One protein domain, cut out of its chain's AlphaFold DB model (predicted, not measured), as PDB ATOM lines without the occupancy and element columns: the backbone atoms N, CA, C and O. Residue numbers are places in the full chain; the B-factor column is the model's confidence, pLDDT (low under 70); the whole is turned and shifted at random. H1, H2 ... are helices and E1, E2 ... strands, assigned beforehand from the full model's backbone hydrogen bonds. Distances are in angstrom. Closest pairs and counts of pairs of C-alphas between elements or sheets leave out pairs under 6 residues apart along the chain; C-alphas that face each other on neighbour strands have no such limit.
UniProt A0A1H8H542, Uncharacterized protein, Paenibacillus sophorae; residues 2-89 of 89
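This is residues 2 to 89 of the 89 residues of an uncharacterized protein of Paenibacillus sophorae (UniProt A0A1H8H542). Four crossed helices, H1 to H4, make a body at one end, and a lone hairpin, E1 and E2, sits away from it beyond the link of residues 61 to 71. The printed part has 88 residues in the order H1 H2 H3 H4 E1 E2, class mixed, with an antiparallel sheet E1 - E2. It is loose, with a radius of gyration of the C-alphas of 15.8 A, and elongated, 49 by 27 by 21 A.

H1, residues 4 to 15, begins at C-alpha 4 (138.601, 153.987, 101.097) and is 16.7 A long. H2 is residues 20 to 31, 16.3 A; H3 37 to 46, 14.1 A; H4 51 to 60, 14.3 A. E1 is residues 72 to 77, 14.6 A; E2, 80 to 85, 16.3 A, ends at C-alpha 85 (113.388, 150.166, 111.444).

H1, with residues 5 to 6 alone, touches H3 at a steep tilt of 45 degrees, opposite ways; the closest C-alphas, Lys 6 and Leu 44, are 4.9 A apart. H2 touches H4 with residues 23 to 27 alone, about perpendicular at 82 degrees, closest at C-alphas Ser 26 and Val 60, 6.8 A. In H1 to H4 every O i to N i+4 pair is within hydrogen-bond range. In the hairpin, at 150 degrees, N 77 and O 80 are 3.0 A apart. H1, H2 and H3 are apart from both strands.

The C-alphas farthest apart, Glu 34 and Asn 88, are 50.3 A apart. The printed part has no cut; the link H4 to E1 is long. Residues 2 to 3 and 75 to 89 have pLDDT under 70.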
ATOM      1  N   SER A   2     142.939 156.188  95.787       50.06
ATOM      2  CA  SER A   2     143.147 156.101  97.239       50.06
ATOM      3  C   SER A   2     142.153 155.082  97.788       50.06
ATOM      4  O   SER A   2     140.955 155.275  97.592       50.06
ATOM      5  N   SER A   3     142.619 154.016  98.443       65.69
ATOM      6  CA  SER A   3     141.703 153.047  99.046       65.69
ATOM      7  C   SER A   3     140.856 153.747 100.115       65.69
ATOM      8  O   SER A   3     141.367 154.555 100.901       65.69
ATOM      9  N   TYR A   4     139.552 153.479 100.104       85.75
ATOM     10  CA  TYR A   4     138.601 153.987 101.097       85.75
ATOM     11  C   TYR A   4     139.040 153.598 102.520       85.75
ATOM     12  O   TYR A   4     139.136 154.451 103.398       85.75
ATOM     13  N   ILE A   5     139.509 152.355 102.673       90.81
ATOM     14  CA  ILE A   5     140.013 151.775 103.925       90.81
ATOM     15  C   ILE A   5     141.158 152.599 104.532       90.81
ATOM     16  O   ILE A   5     141.175 152.855 105.733       90.81
ATOM     17  N   LYS A   6     142.134 153.047 103.728       93.88
ATOM     18  CA  LYS A   6     143.258 153.834 104.260       93.88
ATOM     19  C   LYS A   6     142.778 155.149 104.866       93.88
ATOM     20  O   LYS A   6     143.240 155.516 105.943       93.88
ATOM     21  N   LYS A   7     141.880 155.846 104.167       94.38
ATOM     22  CA  LYS A   7     141.331 157.122 104.633       94.38
ATOM     23  C   LYS A   7     140.547 156.938 105.926       94.38
ATOM     24  O   LYS A   7     140.755 157.713 106.849       94.38
ATOM     25  N   GLU A   8     139.712 155.906 106.016       93.56
ATOM     26  CA  GLU A   8     138.965 155.591 107.240       93.56
ATOM     27  C   GLU A   8     139.885 155.352 108.434       93.56
ATOM     28  O   GLU A   8     139.733 156.004 109.464       93.56
ATOM     29  N   ILE A   9     140.895 154.490 108.278       95.50
ATOM     30  CA  ILE A   9     141.855 154.237 109.356       95.50
ATOM     31  C   ILE A   9     142.598 155.523 109.730       95.50
ATOM     32  O   ILE A   9     142.740 155.812 110.911       95.50
ATOM     33  N   GLN A  10     143.025 156.340 108.763       94.81
ATOM     34  CA  GLN A  10     143.675 157.622 109.060       94.81
ATOM     35  C   GLN A  10     142.764 158.588 109.828       94.81
ATOM     36  O   GLN A  10     143.237 159.243 110.751       94.81
ATOM     37  N   MET A  11     141.477 158.665 109.485       95.50
ATOM     38  CA  MET A  11     140.516 159.489 110.223       95.50
ATOM     39  C   MET A  11     140.346 158.996 111.661       95.50
ATOM     40  O   MET A  11     140.380 159.816 112.572       95.50
ATOM     41  N   LEU A  12     140.251 157.680 111.877       95.31
ATOM     42  CA  LEU A  12     140.200 157.103 113.225       95.31
ATOM     43  C   LEU A  12     141.460 157.442 114.029       95.31
ATOM     44  O   LEU A  12     141.357 157.829 115.186       95.31
ATOM     45  N   LEU A  13     142.644 157.347 113.419       97.00
ATOM     46  CA  LEU A  13     143.897 157.713 114.086       97.00
ATOM     47  C   LEU A  13     143.895 159.182 114.537       97.00
ATOM     48  O   LEU A  13     144.211 159.470 115.687       97.00
ATOM     49  N   ILE A  14     143.482 160.092 113.648       97.00
ATOM     50  CA  ILE A  14     143.382 161.529 113.944       97.00
ATOM     51  C   ILE A  14     142.371 161.785 115.069       97.00
ATOM     52  O   ILE A  14     142.669 162.532 115.990       97.00
ATOM     53  N   GLN A  15     141.202 161.142 115.035       95.69
ATOM     54  CA  GLN A  15     140.164 161.291 116.065       95.69
ATOM     55  C   GLN A  15     140.601 160.819 117.458       95.69
ATOM     56  O   GLN A  15     140.012 161.242 118.448       95.69
ATOM     57  N   ASN A  16     141.597 159.936 117.530       95.88
ATOM     58  CA  ASN A  16     142.116 159.382 118.777       95.88
ATOM     59  C   ASN A  16     143.462 160.005 119.184       95.88
ATOM     60  O   ASN A  16     144.091 159.495 120.106       95.88
ATOM     61  N   ASP A  17     143.925 161.062 118.500       96.81
ATOM     62  CA  ASP A  17     145.228 161.706 118.732       96.81
ATOM     63  C   ASP A  17     146.412 160.719 118.752       96.81
ATOM     64  O   ASP A  17     147.359 160.827 119.535       96.81
ATOM     65  N   ILE A  18     146.375 159.737 117.851       97.25
ATOM     66  CA  ILE A  18     147.421 158.722 117.717       97.25
ATOM     67  C   ILE A  18     148.030 158.711 116.320       97.25
ATOM     68  O   ILE A  18     147.405 158.977 115.294       97.25
ATOM     69  N   THR A  19     149.294 158.326 116.275       97.81
ATOM     70  CA  THR A  19     150.062 158.174 115.044       97.81
ATOM     71  C   THR A  19     150.027 156.731 114.535       97.81
ATOM     72  O   THR A  19     149.785 155.777 115.277       97.81
ATOM     73  N   MET A  20     150.355 156.538 113.252       97.19
ATOM     74  CA  MET A  20     150.491 155.196 112.665       97.19
ATOM     75  C   MET A  20     151.567 154.353 113.375       97.19
ATOM     76  O   MET A  20     151.415 153.141 113.504       97.19
ATOM     77  N   SER A  21     152.650 154.977 113.856       97.81
ATOM     78  CA  SER A  21     153.701 154.285 114.611       97.81
ATOM     79  C   SER A  21     153.196 153.782 115.963       97.81
ATOM     80  O   SER A  21     153.468 152.636 116.318       97.81
ATOM     81  N   GLN A  22     152.415 154.589 116.686       98.25
ATOM     82  CA  GLN A  22     151.785 154.182 117.946       98.25
ATOM     83  C   GLN A  22     150.765 153.057 117.742       98.25
ATOM     84  O   GLN A  22     150.746 152.118 118.540       98.25
ATOM     85  N   LEU A  23     149.972 153.097 116.662       97.75
ATOM     86  CA  LEU A  23     149.068 151.996 116.313       97.75
ATOM     87  C   LEU A  23     149.849 150.693 116.102       97.75
ATOM     88  O   LEU A  23     149.539 149.686 116.733       97.75
ATOM     89  N   VAL A  24     150.884 150.708 115.254       98.00
ATOM     90  CA  VAL A  24     151.701 149.511 114.987       98.00
ATOM     91  C   VAL A  24     152.382 149.006 116.255       98.00
ATOM     92  O   VAL A  24     152.342 147.811 116.527       98.00
ATOM     93  N   SER A  25     152.943 149.901 117.070       98.00
ATOM     94  CA  SER A  25     153.541 149.536 118.359       98.00
ATOM     95  C   SER A  25     152.526 148.860 119.289       98.00
ATOM     96  O   SER A  25     152.831 147.830 119.890       98.00
ATOM     97  N   SER A  26     151.299 149.381 119.349       97.81
ATOM     98  CA  SER A  26     150.221 148.827 120.173       97.81
ATOM     99  C   SER A  26     149.745 147.463 119.668       97.81
ATOM    100  O   SER A  26     149.565 146.548 120.470       97.81
ATOM    101  N   LEU A  27     149.606 147.293 118.349       97.69
ATOM    102  CA  LEU A  27     149.275 146.007 117.724       97.69
ATOM    103  C   LEU A  27     150.360 144.961 118.006       97.69
ATOM    104  O   LEU A  27     150.053 143.851 118.434       97.69
ATOM    105  N   ASN A  28     151.629 145.333 117.834       97.62
ATOM    106  CA  ASN A  28     152.770 144.459 118.100       97.62
ATOM    107  C   ASN A  28     152.821 144.027 119.566       97.62
ATOM    108  O   ASN A  28     152.937 142.839 119.859       97.62
ATOM    109  N   LYS A  29     152.651 144.981 120.490       97.69
ATOM    110  CA  LYS A  29     152.634 144.721 121.932       97.69
ATOM    111  C   LYS A  29     151.480 143.807 122.347       97.69
ATOM    112  O   LYS A  29     151.676 142.936 123.187       97.69
ATOM    113  N   LYS A  30     150.282 144.018 121.796       97.62
ATOM    114  CA  LYS A  30     149.067 143.301 122.206       97.62
ATOM    115  C   LYS A  30     148.958 141.901 121.602       97.62
ATOM    116  O   LYS A  30     148.532 140.985 122.296       97.62
ATOM    117  N   TYR A  31     149.350 141.735 120.340       96.12
ATOM    118  CA  TYR A  31     149.205 140.473 119.603       96.12
ATOM    119  C   TYR A  31     150.531 139.726 119.398       96.12
ATOM    120  O   TYR A  31     150.556 138.719 118.696       96.12
ATOM    121  N   GLY A  32     151.630 140.201 119.995       92.62
ATOM    122  CA  GLY A  32     152.926 139.514 119.986       92.62
ATOM    123  C   GLY A  32     153.532 139.358 118.591       92.62
ATOM    124  O   GLY A  32     154.094 138.311 118.282       92.62
ATOM    125  N   ARG A  33     153.382 140.371 117.730       89.44
ATOM    126  CA  ARG A  33     153.876 140.348 116.343       89.44
ATOM    127  C   ARG A  33     154.887 141.456 116.074       89.44
ATOM    128  O   ARG A  33     154.967 142.420 116.824       89.44
ATOM    129  N   GLU A  34     155.607 141.342 114.963       92.81
ATOM    130  CA  GLU A  34     156.624 142.307 114.526       92.81
ATOM    131  C   GLU A  34     156.220 142.979 113.206       92.81
ATOM    132  O   GLU A  34     156.908 142.901 112.189       92.81
ATOM    133  N   ASP A  35     155.057 143.632 113.192       95.31
ATOM    134  CA  ASP A  35     154.641 144.409 112.027       95.31
ATOM    135  C   ASP A  35     155.417 145.727 111.926       95.31
ATOM    136  O   ASP A  35     155.817 146.331 112.924       95.31
ATOM    137  N   THR A  36     155.573 146.221 110.697       97.81
ATOM    138  CA  THR A  36     156.163 147.535 110.421       97.81
ATOM    139  C   THR A  36     155.103 148.539 109.972       97.81
ATOM    140  O   THR A  36     154.076 148.180 109.387       97.81
ATOM    141  N   ILE A  37     155.391 149.831 110.169       97.88
ATOM    142  CA  ILE A  37     154.573 150.944 109.653       97.88
ATOM    143  C   ILE A  37     154.358 150.801 108.146       97.88
ATOM    144  O   ILE A  37     153.243 150.975 107.652       97.88
ATOM    145  N   GLN A  38     155.415 150.446 107.412       97.56
ATOM    146  CA  GLN A  38     155.347 150.271 105.969       97.56
ATOM    147  C   GLN A  38     154.470 149.077 105.578       97.56
ATOM    148  O   GLN A  38     153.693 149.201 104.632       97.56
ATOM    149  N   ASN A  39     154.534 147.957 106.310       96.50
ATOM    150  CA  ASN A  39     153.681 146.798 106.046       96.50
ATOM    151  C   ASN A  39     152.198 147.156 106.196       96.50
ATOM    152  O   ASN A  39     151.415 146.952 105.265       96.50
ATOM    153  N   LEU A  40     151.822 147.768 107.324       96.38
ATOM    154  CA  LEU A  40     150.439 148.182 107.563       96.38
ATOM    155  C   LEU A  40     149.980 149.222 106.531       96.38
ATOM    156  O   LEU A  40     148.935 149.054 105.904       96.38
ATOM    157  N   ASN A  41     150.785 150.256 106.268       95.56
ATOM    158  CA  ASN A  41     150.454 151.277 105.272       95.56
ATOM    159  C   ASN A  41     150.292 150.690 103.857       95.56
ATOM    160  O   ASN A  41     149.404 151.121 103.117       95.56
ATOM    161  N   ASN A  42     151.101 149.696 103.478       95.69
ATOM    162  CA  ASN A  42     150.972 149.000 102.198       95.69
ATOM    163  C   ASN A  42     149.680 148.181 102.128       95.69
ATOM    164  O   ASN A  42     148.963 148.293 101.132       95.69
ATOM    165  N   LYS A  43     149.350 147.418 103.180       95.19
ATOM    166  CA  LYS A  43     148.094 146.654 103.265       95.19
ATOM    167  C   LYS A  43     146.873 147.566 103.142       95.19
ATOM    168  O   LYS A  43     145.980 147.285 102.347       95.19
ATOM    169  N   LEU A  44     146.872 148.694 103.857       95.50
ATOM    170  CA  LEU A  44     145.808 149.697 103.779       95.50
ATOM    171  C   LEU A  44     145.716 150.304 102.378       95.50
ATOM    172  O   LEU A  44     144.644 150.324 101.782       95.50
ATOM    173  N   THR A  45     146.841 150.758 101.819       93.88
ATOM    174  CA  THR A  45     146.880 151.422 100.504       93.88
ATOM    175  C   THR A  45     146.418 150.492  99.379       93.88
ATOM    176  O   THR A  45     145.699 150.934  98.488       93.88
ATOM    177  N   ARG A  46     146.805 149.211  99.423       93.81
ATOM    178  CA  ARG A  46     146.451 148.204  98.410       93.81
ATOM    179  C   ARG A  46     145.094 147.537  98.659       93.81
ATOM    180  O   ARG A  46     144.640 146.792  97.802       93.81
ATOM    181  N   GLY A  47     144.467 147.781  99.811       91.38
ATOM    182  CA  GLY A  47     143.216 147.122 100.198       91.38
ATOM    183  C   GLY A  47     143.376 145.626 100.489       91.38
ATOM    184  O   GLY A  47     142.407 144.885 100.408       91.38
ATOM    185  N   THR A  48     144.588 145.170 100.814       94.88
ATOM    186  CA  THR A  48     144.891 143.756 101.101       94.88
ATOM    187  C   THR A  48     144.887 143.444 102.597       94.88
ATOM    188  O   THR A  48     145.338 142.375 103.004       94.88
ATOM    189  N   ILE A  49     144.460 144.396 103.430       95.38
ATOM    190  CA  ILE A  49     144.324 144.190 104.872       95.38
ATOM    191  C   ILE A  49     143.207 143.180 105.150       95.38
ATOM    192  O   ILE A  49     142.129 143.248 104.559       95.38
ATOM    193  N   LYS A  50     143.461 142.224 106.044       95.44
ATOM    194  CA  LYS A  50     142.462 141.227 106.430       95.44
ATOM    195  C   LYS A  50     141.455 141.837 107.397       95.44
ATOM    196  O   LYS A  50     141.797 142.664 108.238       95.44
ATOM    197  N   PHE A  51     140.223 141.336 107.370       95.38
ATOM    198  CA  PHE A  51     139.205 141.749 108.339       95.38
ATOM    199  C   PHE A  51     139.609 141.457 109.796       95.38
ATOM    200  O   PHE A  51     139.243 142.203 110.697       95.38
ATOM    201  N   SER A  52     140.398 140.403 110.049       96.38
ATOM    202  CA  SER A  52     140.973 140.151 111.379       96.38
ATOM    203  C   SER A  52     141.855 141.303 111.857       96.38
ATOM    204  O   SER A  52     141.710 141.731 112.992       96.38
ATOM    205  N   GLU A  53     142.684 141.864 110.978       96.25
ATOM    206  CA  GLU A  53     143.554 142.998 111.303       96.25
ATOM    207  C   GLU A  53     142.740 144.276 111.553       96.25
ATOM    208  O   GLU A  53     143.082 145.068 112.425       96.25
ATOM    209  N   ILE A  54     141.618 144.462 110.848       96.44
ATOM    210  CA  ILE A  54     140.681 145.563 111.124       96.44
ATOM    211  C   ILE A  54     140.037 145.415 112.511       96.44
ATOM    212  O   ILE A  54     139.921 146.403 113.234       96.44
ATOM    213  N   LYS A  55     139.661 144.192 112.914       96.62
ATOM    214  CA  LYS A  55     139.142 143.919 114.267       96.62
ATOM    215  C   LYS A  55     140.169 144.251 115.348       96.62
ATOM    216  O   LYS A  55     139.817 144.873 116.342       96.62
ATOM    217  N   GLU A  56     141.424 143.882 115.130       97.19
ATOM    218  CA  GLU A  56     142.521 144.182 116.054       97.19
ATOM    219  C   GLU A  56     142.778 145.690 116.167       97.19
ATOM    220  O   GLU A  56     142.967 146.201 117.269       97.19
ATOM    221  N   ILE A  57     142.731 146.423 115.046       96.88
ATOM    222  CA  ILE A  57     142.810 147.889 115.062       96.88
ATOM    223  C   ILE A  57     141.652 148.460 115.883       96.88
ATOM    224  O   ILE A  57     141.899 149.243 116.792       96.88
ATOM    225  N   ALA A  58     140.409 148.043 115.626       96.50
ATOM    226  CA  ALA A  58     139.260 148.510 116.399       96.50
ATOM    227  C   ALA A  58     139.437 148.243 117.904       96.50
ATOM    228  O   ALA A  58     139.205 149.134 118.714       96.50
ATOM    229  N   GLU A  59     139.925 147.061 118.277       96.25
ATOM    230  CA  GLU A  59     140.168 146.703 119.673       96.25
ATOM    231  C   GLU A  59     141.274 147.552 120.324       96.25
ATOM    232  O   GLU A  59     141.149 147.940 121.484       96.25
ATOM    233  N   VAL A  60     142.358 147.859 119.602       96.38
ATOM    234  CA  VAL A  60     143.428 148.756 120.081       96.38
ATOM    235  C   VAL A  60     142.924 150.189 120.250       96.38
ATOM    236  O   VAL A  60     143.336 150.870 121.185       96.38
ATOM    237  N   LEU A  61     142.017 150.631 119.381       96.00
ATOM    238  CA  LEU A  61     141.429 151.970 119.421       96.00
ATOM    239  C   LEU A  61     140.216 152.080 120.354       96.00
ATOM    240  O   LEU A  61     139.642 153.155 120.467       96.00
ATOM    241  N   ASN A  62     139.819 150.990 121.019       94.75
ATOM    242  CA  ASN A  62     138.624 150.921 121.864       94.75
ATOM    243  C   ASN A  62     137.298 151.196 121.110       94.75
ATOM    244  O   ASN A  62     136.363 151.792 121.645       94.75
ATOM    245  N   TYR A  63     137.198 150.723 119.866       94.25
ATOM    246  CA  TYR A  63     135.989 150.761 119.038       94.25
ATOM    247  C   TYR A  63     135.300 149.396 118.974       94.25
ATOM    248  O   TYR A  63     135.926 148.339 119.069       94.25
ATOM    249  N   LYS A  64     133.989 149.420 118.720       91.75
ATOM    250  CA  LYS A  64     133.204 148.242 118.337       91.75
ATOM    251  C   LYS A  64     132.887 148.304 116.846       91.75
ATOM    252  O   LYS A  64     132.519 149.360 116.338       91.75
ATOM    253  N   LEU A  65     132.992 147.167 116.163       90.88
ATOM    254  CA  LEU A  65     132.529 147.013 114.784       90.88
ATOM    255  C   LEU A  65     131.108 146.451 114.794       90.88
ATOM    256  O   LEU A  65     130.826 145.495 115.517       90.88
ATOM    257  N   ALA A  66     130.233 147.029 113.979       88.19
ATOM    258  CA  ALA A  66     128.854 146.593 113.829       88.19
ATOM    259  C   ALA A  66     128.489 146.510 112.346       88.19
ATOM    260  O   ALA A  66     128.932 147.329 111.542       88.19
ATOM    261  N   TRP A  67     127.660 145.529 112.003       86.44
ATOM    262  CA  TRP A  67     126.989 145.476 110.711       86.44
ATOM    263  C   TRP A  67     125.653 146.184 110.849       86.44
ATOM    264  O   TRP A  67     124.857 145.834 111.718       86.44
ATOM    265  N   ILE A  68     125.424 147.180 110.004       82.69
ATOM    266  CA  ILE A  68     124.189 147.955 110.006       82.69
ATOM    267  C   ILE A  68     123.478 147.645 108.690       82.69
ATOM    268  O   ILE A  68     124.064 147.886 107.632       82.69
ATOM    269  N   PRO A  69     122.266 147.062 108.720       83.31
ATOM    270  CA  PRO A  69     121.484 146.868 107.509       83.31
ATOM    271  C   PRO A  69     121.214 148.214 106.825       83.31
ATOM    272  O   PRO A  69     120.964 149.217 107.489       83.31
ATOM    273  N   ASN A  70     121.251 148.238 105.492       78.75
ATOM    274  CA  ASN A  70     121.080 149.475 104.719       78.75
ATOM    275  C   ASN A  70     119.681 150.101 104.857       78.75
ATOM    276  O   ASN A  70     119.498 151.263 104.510       78.75
ATOM    277  N   ASP A  71     118.689 149.346 105.326       78.88
ATOM    278  CA  ASP A  71     117.322 149.808 105.562       78.88
ATOM    279  C   ASP A  71     117.072 150.199 107.025       78.88
ATOM    280  O   ASP A  71     115.946 150.131 107.509       78.88
ATOM    281  N   VAL A  72     118.115 150.640 107.726       70.88
ATOM    282  CA  VAL A  72     118.015 151.188 109.079       70.88
ATOM    283  C   VAL A  72     118.489 152.637 109.072       70.88
ATOM    284  O   VAL A  72     119.549 152.953 108.530       70.88
ATOM    285  N   TYR A  73     117.714 153.527 109.697       71.00
ATOM    286  CA  TYR A  73     118.152 154.900 109.944       71.00
ATOM    287  C   TYR A  73     119.073 154.934 111.164       71.00
ATOM    288  O   TYR A  73     118.747 154.384 112.218       71.00
ATOM    289  N   ILE A  74     120.226 155.585 111.002       70.06
ATOM    290  CA  ILE A  74     121.185 155.837 112.078       70.06
ATOM    291  C   ILE A  74     120.920 157.247 112.600       70.06
ATOM    292  O   ILE A  74     121.262 158.231 111.944       70.06
ATOM    293  N   GLU A  75     120.331 157.349 113.789       68.00
ATOM    294  CA  GLU A  75     120.138 158.631 114.467       68.00
ATOM    295  C   GLU A  75     121.163 158.793 115.593       68.00
ATOM    296  O   GLU A  75     121.290 157.944 116.482       68.00
ATOM    297  N   ALA A  76     121.906 159.901 115.555       58.91
ATOM    298  CA  ALA A  76     122.799 160.290 116.637       58.91
ATOM    299  C   ALA A  76     121.966 160.897 117.778       58.91
ATOM    300  O   ALA A  76     121.637 162.084 117.767       58.91
ATOM    301  N   GLY A  77     121.597 160.076 118.761       60.25
ATOM    302  CA  GLY A  77     120.932 160.532 119.977       60.25
ATOM    303  C   GLY A  77     121.932 160.959 121.054       60.25
ATOM    304  O   GLY A  77     123.080 160.517 121.076       60.25
ATOM    305  N   LYS A  78     121.477 161.769 122.023       48.19
ATOM    306  CA  LYS A  78     122.302 162.261 123.149       48.19
ATOM    307  C   LYS A  78     122.965 161.155 123.996       48.19
ATOM    308  O   LYS A  78     123.931 161.444 124.689       48.19
ATOM    309  N   ASN A  79     122.469 159.915 123.916       53.03
ATOM    310  CA  ASN A  79     122.936 158.762 124.698       53.03
ATOM    311  C   ASN A  79     123.464 157.597 123.831       53.03
ATOM    312  O   ASN A  79     123.645 156.497 124.349       53.03
ATOM    313  N   GLY A  80     123.690 157.803 122.529       57.41
ATOM    314  CA  GLY A  80     124.221 156.772 121.631       57.41
ATOM    315  C   GLY A  80     123.526 156.704 120.270       57.41
ATOM    316  O   GLY A  80     122.665 157.520 119.945       57.41
ATOM    317  N   VAL A  81     123.937 155.719 119.471       61.25
ATOM    318  CA  VAL A  81     123.372 155.428 118.149       61.25
ATOM    319  C   VAL A  81     122.174 154.496 118.307       61.25
ATOM    320  O   VAL A  81     122.322 153.407 118.862       61.25
ATOM    321  N   TYR A  82     121.006 154.910 117.814       62.31
ATOM    322  CA  TYR A  82     119.800 154.079 117.786       62.31
ATOM    323  C   TYR A  82     119.555 153.524 116.383       62.31
ATOM    324  O   TYR A  82     119.817 154.194 115.384       62.31
ATOM    325  N   TYR A  83     119.036 152.298 116.334       65.00
ATOM    326  CA  TYR A  83     118.629 151.619 115.110       65.00
ATOM    327  C   TYR A  83     117.104 151.667 115.004       65.00
ATOM    328  O   TYR A  83     116.416 150.942 115.723       65.00
ATOM    329  N   SER A  84     116.584 152.519 114.120       62.22
ATOM    330  CA  SER A  84     115.145 152.613 113.854       62.22
ATOM    331  C   SER A  84     114.798 151.834 112.580       62.22
ATOM    332  O   SER A  84     115.390 152.117 111.531       62.22
ATOM    333  N   PRO A  85     113.863 150.862 112.635       61.81
ATOM    334  CA  PRO A  85     113.388 150.166 111.444       61.81
ATOM    335  C   PRO A  85     112.870 151.167 110.413       61.81
ATOM    336  O   PRO A  85     112.144 152.098 110.767       61.81
ATOM    337  N   ASN A  86     113.217 150.984 109.139       61.62
ATOM    338  CA  ASN A  86     112.641 151.796 108.077       61.62
ATOM    339  C   ASN A  86     111.148 151.462 107.918       61.62
ATOM    340  O   ASN A  86     110.781 150.428 107.368       61.62
ATOM    341  N   VAL A  87     110.301 152.358 108.424       62.88
ATOM    342  CA  VAL A  87     108.830 152.263 108.411       62.88
ATOM    343  C   VAL A  87     108.200 152.559 107.043       62.88
ATOM    344  O   VAL A  87     106.983 152.500 106.920       62.88
ATOM    345  N   ASN A  88     109.001 152.847 106.010       60.97
ATOM    346  CA  ASN A  88     108.520 153.168 104.659       60.97
ATOM    347  C   ASN A  88     108.625 151.993 103.662       60.97
ATOM    348  O   ASN A  88     108.744 152.233 102.459       60.97
ATOM    349  N   LYS A  89     108.625 150.740 104.137       53.09
ATOM    350  CA  LYS A  89     108.500 149.540 103.289       53.09
ATOM    351  C   LYS A  89     107.089 148.975 103.342       53.09
ATOM    352  O   LYS A  89     106.566 148.838 104.469       53.09
TER     353      LYS A  89